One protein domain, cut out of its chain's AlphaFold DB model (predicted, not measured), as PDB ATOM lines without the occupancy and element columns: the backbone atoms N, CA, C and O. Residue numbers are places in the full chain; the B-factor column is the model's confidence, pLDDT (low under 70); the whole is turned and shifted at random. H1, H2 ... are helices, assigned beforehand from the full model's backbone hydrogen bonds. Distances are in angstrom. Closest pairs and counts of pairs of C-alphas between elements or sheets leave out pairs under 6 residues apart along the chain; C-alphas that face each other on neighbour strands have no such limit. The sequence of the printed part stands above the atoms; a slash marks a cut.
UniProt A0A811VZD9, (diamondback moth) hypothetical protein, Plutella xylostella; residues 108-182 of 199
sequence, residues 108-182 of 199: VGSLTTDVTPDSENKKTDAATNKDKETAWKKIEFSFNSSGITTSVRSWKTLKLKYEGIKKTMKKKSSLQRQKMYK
ATOM      1  N   VAL A 108      34.155   3.739   0.379       84.00
ATOM      2  CA  VAL A 108      35.102   3.270   1.403       84.00
ATOM      3  C   VAL A 108      36.546   3.462   0.938       84.00
ATOM      4  O   VAL A 108      37.399   3.800   1.756       84.00
ATOM      5  N   GLY A 109      36.820   3.269  -0.355       83.44
ATOM      6  CA  GLY A 109      38.130   3.531  -0.944       83.44
ATOM      7  C   GLY A 109      38.550   4.989  -0.773       83.44
ATOM      8  O   GLY A 109      39.564   5.242  -0.127       83.44
ATOM      9  N   SER A 110      37.736   5.925  -1.270       82.56
ATOM     10  CA  SER A 110      38.049   7.360  -1.229       82.56
ATOM     11  C   SER A 110      38.172   7.896   0.198       82.56
ATOM     12  O   SER A 110      39.154   8.539   0.548       82.56
ATOM     13  N   LEU A 111      37.238   7.549   1.088       82.25
ATOM     14  CA  LEU A 111      37.303   8.012   2.478       82.25
ATOM     15  C   LEU A 111      38.551   7.498   3.212       82.25
ATOM     16  O   LEU A 111      39.067   8.170   4.104       82.25
ATOM     17  N   THR A 112      39.042   6.305   2.865       83.44
ATOM     18  CA  THR A 112      40.223   5.736   3.526       83.44
ATOM     19  C   THR A 112      41.516   6.392   3.042       83.44
ATOM     20  O   THR A 112      42.399   6.642   3.870       83.44
ATOM     21  N   THR A 113      41.624   6.696   1.742       80.12
ATOM     22  CA  THR A 113      42.778   7.421   1.179       80.12
ATOM     23  C   THR A 113      42.866   8.835   1.740       80.12
ATOM     24  O   THR A 113      43.951   9.273   2.112       80.12
ATOM     25  N   ASP A 114      41.724   9.504   1.904       76.62
ATOM     26  CA  ASP A 114      41.676  10.898   2.351       76.62
ATOM     27  C   ASP A 114      41.979  11.052   3.852       76.62
ATOM     28  O   ASP A 114      42.620  12.012   4.275       76.62
ATOM     29  N   VAL A 115      41.524  10.108   4.686       71.31
ATOM     30  CA  VAL A 115      41.636  10.220   6.152       71.31
ATOM     31  C   VAL A 115      42.927   9.601   6.692       71.31
ATOM     32  O   VAL A 115      43.386   9.991   7.769       71.31
ATOM     33  N   THR A 116      43.519   8.620   5.999       67.12
ATOM     34  CA  THR A 116      44.614   7.817   6.569       67.12
ATOM     35  C   THR A 116      45.723   7.434   5.585       67.12
ATOM     36  O   THR A 116      45.742   6.290   5.115       67.12
ATOM     37  N   PRO A 117      46.762   8.276   5.414       64.75
ATOM     38  CA  PRO A 117      48.035   7.794   4.868       64.75
ATOM     39  C   PRO A 117      48.647   6.698   5.769       64.75
ATOM     40  O   PRO A 117      49.294   5.760   5.310       64.75
ATOM     41  N   ASP A 118      48.362   6.741   7.075       62.09
ATOM     42  CA  ASP A 118      48.878   5.784   8.059       62.09
ATOM     43  C   ASP A 118      48.263   4.382   7.988       62.09
ATOM     44  O   ASP A 118      48.790   3.448   8.603       62.09
ATOM     45  N   SER A 119      47.167   4.186   7.246       64.62
ATOM     46  CA  SER A 119      46.588   2.847   7.065       64.62
ATOM     47  C   SER A 119      47.514   1.920   6.265       64.62
ATOM     48  O   SER A 119      47.474   0.698   6.446       64.62
ATOM     49  N   GLU A 120      48.389   2.491   5.435       69.94
ATOM     50  CA  GLU A 120      49.383   1.770   4.636       69.94
ATOM     51  C   GLU A 120      50.713   1.572   5.373       69.94
ATOM     52  O   GLU A 120      51.510   0.690   5.027       69.94
ATOM     53  N   ASN A 121      50.932   2.329   6.451       74.81
ATOM     54  CA  ASN A 121      52.138   2.238   7.257       74.81
ATOM     55  C   ASN A 121      52.203   0.892   7.998       74.81
ATOM     56  O   ASN A 121      51.426   0.607   8.914       74.81
ATOM     57  N   LYS A 122      53.204   0.071   7.646       76.50
ATOM     58  CA  LYS A 122      53.470  -1.259   8.240       76.50
ATOM     59  C   LYS A 122      53.970  -1.216   9.693       76.50
ATOM     60  O   LYS A 122      54.120  -2.266  10.315       76.50
ATOM     61  N   LYS A 123      54.245  -0.025  10.237       81.00
ATOM     62  CA  LYS A 123      54.681   0.149  11.629       81.00
ATOM     63  C   LYS A 123      53.562  -0.259  12.587       81.00
ATOM     64  O   LYS A 123      52.400   0.099  12.382       81.00
ATOM     65  N   THR A 124      53.924  -1.038  13.600       81.69
ATOM     66  CA  THR A 124      52.997  -1.593  14.590       81.69
ATOM     67  C   THR A 124      53.510  -1.213  15.969       81.69
ATOM     68  O   THR A 124      54.226  -1.985  16.598       81.69
ATOM     69  N   ASP A 125      53.154  -0.014  16.420       88.56
ATOM     70  CA  ASP A 125      53.475   0.476  17.760       88.56
ATOM     71  C   ASP A 125      52.175   0.608  18.556       88.56
ATOM     72  O   ASP A 125      51.104   0.849  17.997       88.56
ATOM     73  N   ALA A 126      52.231   0.458  19.879       84.75
ATOM     74  CA  ALA A 126      51.022   0.513  20.706       84.75
ATOM     75  C   ALA A 126      50.291   1.869  20.603       84.75
ATOM     76  O   ALA A 126      49.061   1.901  20.621       84.75
ATOM     77  N   ALA A 127      51.037   2.971  20.466       83.19
ATOM     78  CA  ALA A 127      50.481   4.305  20.237       83.19
ATOM     79  C   ALA A 127      49.866   4.421  18.832       83.19
ATOM     80  O   ALA A 127      48.682   4.721  18.705       83.19
ATOM     81  N   THR A 128      50.614   4.036  17.792       85.75
ATOM     82  CA  THR A 128      50.157   4.135  16.396       85.75
ATOM     83  C   THR A 128      48.957   3.234  16.102       85.75
ATOM     84  O   THR A 128      48.123   3.563  15.263       85.75
ATOM     85  N   ASN A 129      48.803   2.118  16.817       86.56
ATOM     86  CA  ASN A 129      47.619   1.266  16.714       86.56
ATOM     87  C   ASN A 129      46.358   1.949  17.254       86.56
ATOM     88  O   ASN A 129      45.306   1.851  16.620       86.56
ATOM     89  N   LYS A 130      46.457   2.670  18.380       89.69
ATOM     90  CA  LYS A 130      45.335   3.462  18.908       89.69
ATOM     91  C   LYS A 130      44.973   4.581  17.938       89.69
ATOM     92  O   LYS A 130      43.796   4.755  17.636       89.69
ATOM     93  N   ASP A 131      45.966   5.261  17.376       88.50
ATOM     94  CA  ASP A 131      45.737   6.328  16.398       88.50
ATOM     95  C   ASP A 131      45.032   5.790  15.144       88.50
ATOM     96  O   ASP A 131      44.004   6.329  14.729       88.50
ATOM     97  N   LYS A 132      45.478   4.641  14.617       88.31
ATOM     98  CA  LYS A 132      44.804   3.931  13.517       88.31
ATOM     99  C   LYS A 132      43.350   3.602  13.858       88.31
ATOM    100  O   LYS A 132      42.470   3.813  13.029       88.31
ATOM    101  N   GLU A 133      43.071   3.099  15.060       91.44
ATOM    102  CA  GLU A 133      41.696   2.830  15.502       91.44
ATOM    103  C   GLU A 133      40.844   4.100  15.569       91.44
ATOM    104  O   GLU A 133      39.700   4.088  15.112       91.44
ATOM    105  N   THR A 134      41.381   5.207  16.091       91.25
ATOM    106  CA  THR A 134      40.651   6.485  16.115       91.25
ATOM    107  C   THR A 134      40.354   6.994  14.709       91.25
ATOM    108  O   THR A 134      39.261   7.501  14.465       91.25
ATOM    109  N   ALA A 135      41.272   6.804  13.762       90.69
ATOM    110  CA  ALA A 135      41.059   7.196  12.380       90.69
ATOM    111  C   ALA A 135      39.959   6.358  11.706       90.69
ATOM    112  O   ALA A 135      39.073   6.911  11.059       90.69
ATOM    113  N   TRP A 136      39.922   5.046  11.955       91.31
ATOM    114  CA  TRP A 136      38.822   4.191  11.494       91.31
ATOM    115  C   TRP A 136      37.462   4.585  12.084       91.31
ATOM    116  O   TRP A 136      36.456   4.498  11.384       91.31
ATOM    117  N   LYS A 137      37.415   5.061  13.335       92.31
ATOM    118  CA  LYS A 137      36.183   5.608  13.933       92.31
ATOM    119  C   LYS A 137      35.732   6.909  13.263       92.31
ATOM    120  O   LYS A 137      34.536   7.129  13.112       92.31
ATOM    121  N   LYS A 138      36.667   7.765  12.830       92.06
ATOM    122  CA  LYS A 138      36.332   8.963  12.037       92.06
ATOM    123  C   LYS A 138      35.724   8.576  10.690       92.06
ATOM    124  O   LYS A 138      34.702   9.133  10.315       92.06
ATOM    125  N   ILE A 139      36.303   7.583  10.010       90.25
ATOM    126  CA  ILE A 139      35.760   7.046   8.751       90.25
ATOM    127  C   ILE A 139      34.361   6.467   8.974       90.25
ATOM    128  O   ILE A 139      33.465   6.742   8.190       90.25
ATOM    129  N   GLU A 140      34.152   5.701  10.046       91.62
ATOM    130  CA  GLU A 140      32.832   5.184  10.427       91.62
ATOM    131  C   GLU A 140      31.811   6.309  10.616       91.62
ATOM    132  O   GLU A 140      30.711   6.226  10.077       91.62
ATOM    133  N   PHE A 141      32.178   7.377  11.326       91.12
ATOM    134  CA  PHE A 141      31.306   8.535  11.502       91.12
ATOM    135  C   PHE A 141      30.978   9.214  10.167       91.12
ATOM    136  O   PHE A 141      29.802   9.407   9.875       91.12
ATOM    137  N   SER A 142      31.983   9.509   9.336       89.38
ATOM    138  CA  SER A 142      31.791  10.124   8.013       89.38
ATOM    139  C   SER A 142      30.986   9.240   7.058       89.38
ATOM    140  O   SER A 142      30.175   9.726   6.277       89.38
ATOM    141  N   PHE A 143      31.187   7.924   7.118       88.56
ATOM    142  CA  PHE A 143      30.454   6.965   6.301       88.56
ATOM    143  C   PHE A 143      28.989   6.896   6.731       88.56
ATOM    144  O   PHE A 143      28.093   6.989   5.897       88.56
ATOM    145  N   ASN A 144      28.725   6.802   8.033       88.56
ATOM    146  CA  ASN A 144      27.359   6.742   8.544       88.56
ATOM    147  C   ASN A 144      26.623   8.086   8.375       88.56
ATOM    148  O   ASN A 144      25.421   8.084   8.125       88.56
ATOM    149  N   SER A 145      27.325   9.223   8.453       88.44
ATOM    150  CA  SER A 145      26.736  10.549   8.216       88.44
ATOM    151  C   SER A 145      26.461  10.832   6.740       88.44
ATOM    152  O   SER A 145      25.553  11.598   6.433       88.44
ATOM    153  N   SER A 146      27.194  10.192   5.823       83.75
ATOM    154  CA  SER A 146      26.975  10.343   4.381       83.75
ATOM    155  C   SER A 146      25.623   9.795   3.904       83.75
ATOM    156  O   SER A 146      25.191  10.128   2.806       83.75
ATOM    157  N   GLY A 147      24.945   8.959   4.705       76.81
ATOM    158  CA  GLY A 147      23.610   8.436   4.386       76.81
ATOM    159  C   GLY A 147      23.559   7.525   3.152       76.81
ATOM    160  O   GLY A 147      22.475   7.215   2.668       76.81
ATOM    161  N   ILE A 148      24.716   7.094   2.638       75.56
ATOM    162  CA  ILE A 148      24.844   6.319   1.392       75.56
ATOM    163  C   ILE A 148      24.265   4.905   1.534       75.56
ATOM    164  O   ILE A 148      23.800   4.319   0.558       75.56
ATOM    165  N   THR A 149      24.267   4.362   2.750       73.75
ATOM    166  CA  THR A 149      23.806   3.007   3.048       73.75
ATOM    167  C   THR A 149      22.639   3.051   4.034       73.75
ATOM    168  O   THR A 149      22.685   3.758   5.034       73.75
ATOM    169  N   THR A 150      21.619   2.221   3.805       75.12
ATOM    170  CA  THR A 150      20.438   2.072   4.686       75.12
ATOM    171  C   THR A 150      20.778   1.479   6.064       75.12
ATOM    172  O   THR A 150      20.022   1.607   7.021       75.12
ATOM    173  N   SER A 151      21.925   0.809   6.166       79.56
ATOM    174  CA  SER A 151      22.451   0.158   7.368       79.56
ATOM    175  C   SER A 151      23.688   0.863   7.932       79.56
ATOM    176  O   SER A 151      24.647   1.161   7.220       79.56
ATOM    177  N   VAL A 152      23.686   1.068   9.249       84.75
ATOM    178  CA  VAL A 152      24.841   1.581   9.994       84.75
ATOM    179  C   VAL A 152      25.914   0.496  10.046       84.75
ATOM    180  O   VAL A 152      25.658  -0.625  10.496       84.75
ATOM    181  N   ARG A 153      27.130   0.811   9.590       87.50
ATOM    182  CA  ARG A 153      28.247  -0.144   9.558       87.50
ATOM    183  C   ARG A 153      29.283   0.205  10.617       87.50
ATOM    184  O   ARG A 153      29.621   1.368  10.806       87.50
ATOM    185  N   SER A 154      29.815  -0.825  11.282       91.62
ATOM    186  CA  SER A 154      30.874  -0.644  12.277       91.62
ATOM    187  C   SER A 154      32.237  -0.427  11.614       91.62
ATOM    188  O   SER A 154      32.535  -1.082  10.607       91.62
ATOM    189  N   TRP A 155      33.126   0.361  12.224       91.00
ATOM    190  CA  TRP A 155      34.509   0.552  11.758       91.00
ATOM    191  C   TRP A 155      35.251  -0.764  11.465       91.00
ATOM    192  O   TRP A 155      36.026  -0.852  10.513       91.00
ATOM    193  N   LYS A 156      34.983  -1.834  12.233       91.00
ATOM    194  CA  LYS A 156      35.579  -3.163  12.003       91.00
ATOM    195  C   LYS A 156      35.139  -3.758  10.668       91.00
ATOM    196  O   LYS A 156      35.951  -4.346   9.955       91.00
ATOM    197  N   THR A 157      33.861  -3.598  10.330       89.44
ATOM    198  CA  THR A 157      33.299  -4.086   9.064       89.44
ATOM    199  C   THR A 157      33.838  -3.285   7.882       89.44
ATOM    200  O   THR A 157      34.236  -3.884   6.888       89.44
ATOM    201  N   LEU A 158      33.964  -1.961   8.022       89.06
ATOM    202  CA  LEU A 158      34.565  -1.088   7.008       89.06
ATOM    203  C   LEU A 158      36.036  -1.444   6.763       89.06
ATOM    204  O   LEU A 158      36.448  -1.624   5.618       89.06
ATOM    205  N   LYS A 159      36.805  -1.678   7.832       89.25
ATOM    206  CA  LYS A 159      38.193  -2.140   7.737       89.25
ATOM    207  C   LYS A 159      38.305  -3.479   7.005       89.25
ATOM    208  O   LYS A 159      39.135  -3.628   6.113       89.25
ATOM    209  N   LEU A 160      37.469  -4.461   7.352       88.94
ATOM    210  CA  LEU A 160      37.457  -5.760   6.669       88.94
ATOM    211  C   LEU A 160      37.119  -5.625   5.180       88.94
ATOM    212  O   LEU A 160      37.748  -6.288   4.353       88.94
ATOM    213  N   LYS A 161      36.173  -4.744   4.835       87.25
ATOM    214  CA  LYS A 161      35.830  -4.431   3.444       87.25
ATOM    215  C   LYS A 161      37.007  -3.818   2.699       87.25
ATOM    216  O   LYS A 161      37.365  -4.323   1.638       87.25
ATOM    217  N   TYR A 162      37.656  -2.811   3.278       89.19
ATOM    218  CA  TYR A 162      38.836  -2.180   2.695       89.19
ATOM    219  C   TYR A 162      39.974  -3.187   2.448       89.19
ATOM    220  O   TYR A 162      40.548  -3.245   1.359       89.19
ATOM    221  N   GLU A 163      40.251  -4.075   3.407       88.44
ATOM    222  CA  GLU A 163      41.217  -5.167   3.218       88.44
ATOM    223  C   GLU A 163      40.810  -6.131   2.092       88.44
ATOM    224  O   GLU A 163      41.662  -6.644   1.361       88.44
ATOM    225  N   GLY A 164      39.509  -6.386   1.936       88.25
ATOM    226  CA  GLY A 164      38.950  -7.126   0.807       88.25
ATOM    227  C   GLY A 164      39.232  -6.436  -0.528       88.25
ATOM    228  O   GLY A 164      39.774  -7.069  -1.436       88.25
ATOM    229  N   ILE A 165      38.956  -5.133  -0.619       87.19
ATOM    230  CA  ILE A 165      39.208  -4.308  -1.809       87.19
ATOM    231  C   ILE A 165      40.687  -4.395  -2.201       87.19
ATOM    232  O   ILE A 165      40.989  -4.843  -3.310       87.19
ATOM    233  N   LYS A 166      41.616  -4.152  -1.266       87.44
ATOM    234  CA  LYS A 166      43.066  -4.275  -1.511       87.44
ATOM    235  C   LYS A 166      43.467  -5.646  -2.057       87.44
ATOM    236  O   LYS A 166      44.279  -5.749  -2.978       87.44
ATOM    237  N   LYS A 167      42.902  -6.730  -1.514       88.44
ATOM    238  CA  LYS A 167      43.172  -8.095  -2.005       88.44
ATOM    239  C   LYS A 167      42.654  -8.297  -3.426       88.44
ATOM    240  O   LYS A 167      43.348  -8.906  -4.240       88.44
ATOM    241  N   THR A 168      41.457  -7.801  -3.734       87.38
ATOM    242  CA  THR A 168      40.890  -7.913  -5.085       87.38
ATOM    243  C   THR A 168      41.684  -7.108  -6.108       87.38
ATOM    244  O   THR A 168      41.953  -7.634  -7.186       87.38
ATOM    245  N   MET A 169      42.139  -5.899  -5.761       87.19
ATOM    246  CA  MET A 169      42.995  -5.070  -6.618       87.19
ATOM    247  C   MET A 169      44.316  -5.776  -6.929       87.19
ATOM    248  O   MET A 169      44.650  -5.982  -8.095       87.19
ATOM    249  N   LYS A 170      45.008  -6.290  -5.902       86.94
ATOM    250  CA  LYS A 170      46.245  -7.072  -6.077       86.94
ATOM    251  C   LYS A 170      46.038  -8.308  -6.950       86.94
ATOM    252  O   LYS A 170      46.879  -8.623  -7.788       86.94
ATOM    253  N   LYS A 171      44.905  -9.002  -6.790       88.19
ATOM    254  CA  LYS A 171      44.549 -10.153  -7.631       88.19
ATOM    255  C   LYS A 171      44.335  -9.740  -9.089       88.19
ATOM    256  O   LYS A 171      44.841 -10.420  -9.975       88.19
ATOM    257  N   LYS A 172      43.607  -8.647  -9.344       88.00
ATOM    258  CA  LYS A 172      43.383  -8.116 -10.699       88.00
ATOM    259  C   LYS A 172      44.709  -7.736 -11.366       88.00
ATOM    260  O   LYS A 172      44.976  -8.217 -12.463       88.00
ATOM    261  N   SER A 173      45.564  -6.991 -10.663       85.50
ATOM    262  CA  SER A 173      46.901  -6.602 -11.136       85.50
ATOM    263  C   SER A 173      47.782  -7.822 -11.443       85.50
ATOM    264  O   SER A 173      48.342  -7.941 -12.531       85.50
ATOM    265  N   SER A 174      47.827  -8.809 -10.541       85.81
ATOM    266  CA  SER A 174      48.576 -10.053 -10.765       85.81
ATOM    267  C   SER A 174      48.064 -10.844 -11.973       85.81
ATOM    268  O   SER A 174      48.871 -11.340 -12.756       85.81
ATOM    269  N   LEU A 175      46.743 -10.934 -12.163       85.88
ATOM    270  CA  LEU A 175      46.152 -11.593 -13.332       85.88
ATOM    271  C   LEU A 175      46.467 -10.847 -14.631       85.88
ATOM    272  O   LEU A 175      46.683 -11.490 -15.653       85.88
ATOM    273  N   GLN A 176      46.507  -9.515 -14.605       84.69
ATOM    274  CA  GLN A 176      46.884  -8.708 -15.763       84.69
ATOM    275  C   GLN A 176      48.351  -8.931 -16.143       84.69
ATOM    276  O   GLN A 176      48.630  -9.262 -17.292       84.69
ATOM    277  N   ARG A 177      49.265  -8.886 -15.164       84.69
ATOM    278  CA  ARG A 177      50.681  -9.241 -15.370       84.69
ATOM    279  C   ARG A 177      50.824 -10.665 -15.900       84.69
ATOM    280  O   ARG A 177      51.533 -10.900 -16.868       84.69
ATOM    281  N   GLN A 178      50.094 -11.625 -15.331       84.38
ATOM    282  CA  GLN A 178      50.126 -13.006 -15.806       84.38
ATOM    283  C   GLN A 178      49.638 -13.133 -17.256       84.38
ATOM    284  O   GLN A 178      50.227 -13.886 -18.021       84.38
ATOM    285  N   LYS A 179      48.575 -12.419 -17.647       82.00
ATOM    286  CA  LYS A 179      48.096 -12.394 -19.039       82.00
ATOM    287  C   LYS A 179      49.139 -11.802 -19.985       82.00
ATOM    288  O   LYS A 179      49.300 -12.333 -21.076       82.00
ATOM    289  N   MET A 180      49.853 -10.761 -19.559       76.81
ATOM    290  CA  MET A 180      50.932 -10.144 -20.334       76.81
ATOM    291  C   MET A 180      52.099 -11.114 -20.570       76.81
ATOM    292  O   MET A 180      52.567 -11.242 -21.693       76.81
ATOM    293  N   TYR A 181      52.536 -11.834 -19.532       76.69
ATOM    294  CA  TYR A 181      53.678 -12.755 -19.613       76.69
ATOM    295  C   TYR A 181      53.324 -14.175 -20.079       76.69
ATOM    296  O   TYR A 181      54.193 -15.043 -20.116       76.69
ATOM    297  N   LYS A 182      52.061 -14.456 -20.430       73.81
ATOM    298  CA  LYS A 182      51.670 -15.734 -21.041       73.81
ATOM    299  C   LYS A 182      52.127 -15.766 -22.503       73.81
ATOM    300  O   LYS A 182      51.338 -15.575 -23.419       73.81
TER     301      LYS A 182
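This is residues 108 to 182 of the 199 residues of the protein "(diamondback moth) hypothetical protein" of Plutella xylostella (UniProt A0A811VZD9). Two long helices, H2 and H3, make a lopsided T: the first turns of H3 pack on the side of H2, past its halfway point, and the rest of H3 runs away from it nearly at a right angle. The short helix H1 packs on both of them near the place where they meet, and residues 167 to 182, of which 167 to 180 belong to H3, stick out as a free arm. The printed part has 75 residues with three named helices, H1, H2 and H3 in that order along the chain, and no named strand; the class is all helix. The whole is loose, with a radius of gyration of the C-alphas of 15.1 A, and flat, spanning 45 by 35 by 18 A.

H1 is residues 108 to 115, 10.7 A from first to last C-alpha, and begins with C-alpha 108 at (35.102, 3.270, 1.403). H2 is residues 126 to 145, 29.1 A long, with C-alpha 126 at (51.022, 0.513, 20.706). H3, the longest helix, is residues 155 to 180, 37.6 A from first to last C-alpha, and ends with C-alpha 180 at (50.932, -10.144, -20.334).

H1 touches residues 135 to 143 of H2, and the closest C-alphas, those of Leu 111 and Ile 139, are 6.5 A apart. These two helices run opposite ways at a steep tilt of 57 degrees. H1 also touches residues 158 to 165 of H3, with the closest C-alphas, those of Val 108 and Tyr 162, 6.7 A apart. Their lines are only just about perpendicular, at 73 degrees. H2 touches H3 with residues 136 to 140 alone, and H3 touches H2 with residues 155 to 159 alone. The closest C-alphas of H2 and H3 are those of Glu 140 and Trp 155, 5.1 A apart, and the two helices are about perpendicular at 86 degrees. The helix packing is mostly crossed, with no touching pair at a shallow tilt. In H1 and H3 every O i to N i+4 pair is within hydrogen-bond range, and in H2 15 of 16 are.

The C-alphas farthest apart are those of Ser 145 and Lys 182, at 46.6 A. Residues 145 to 151 stand free, as do residues 167 to 182. Without these stretches the body has 52 residues, spans 29 by 20 by 18 A and has a radius of gyration of 10.5 A. The printed part has no cut, and the links from H1 to H2, with 10 residues, and from H2 to H3, with 9 residues, are short. The mean pLDDT of the printed part is 84.0, and the model's confidence is low, under 70, at residues 116 to 120.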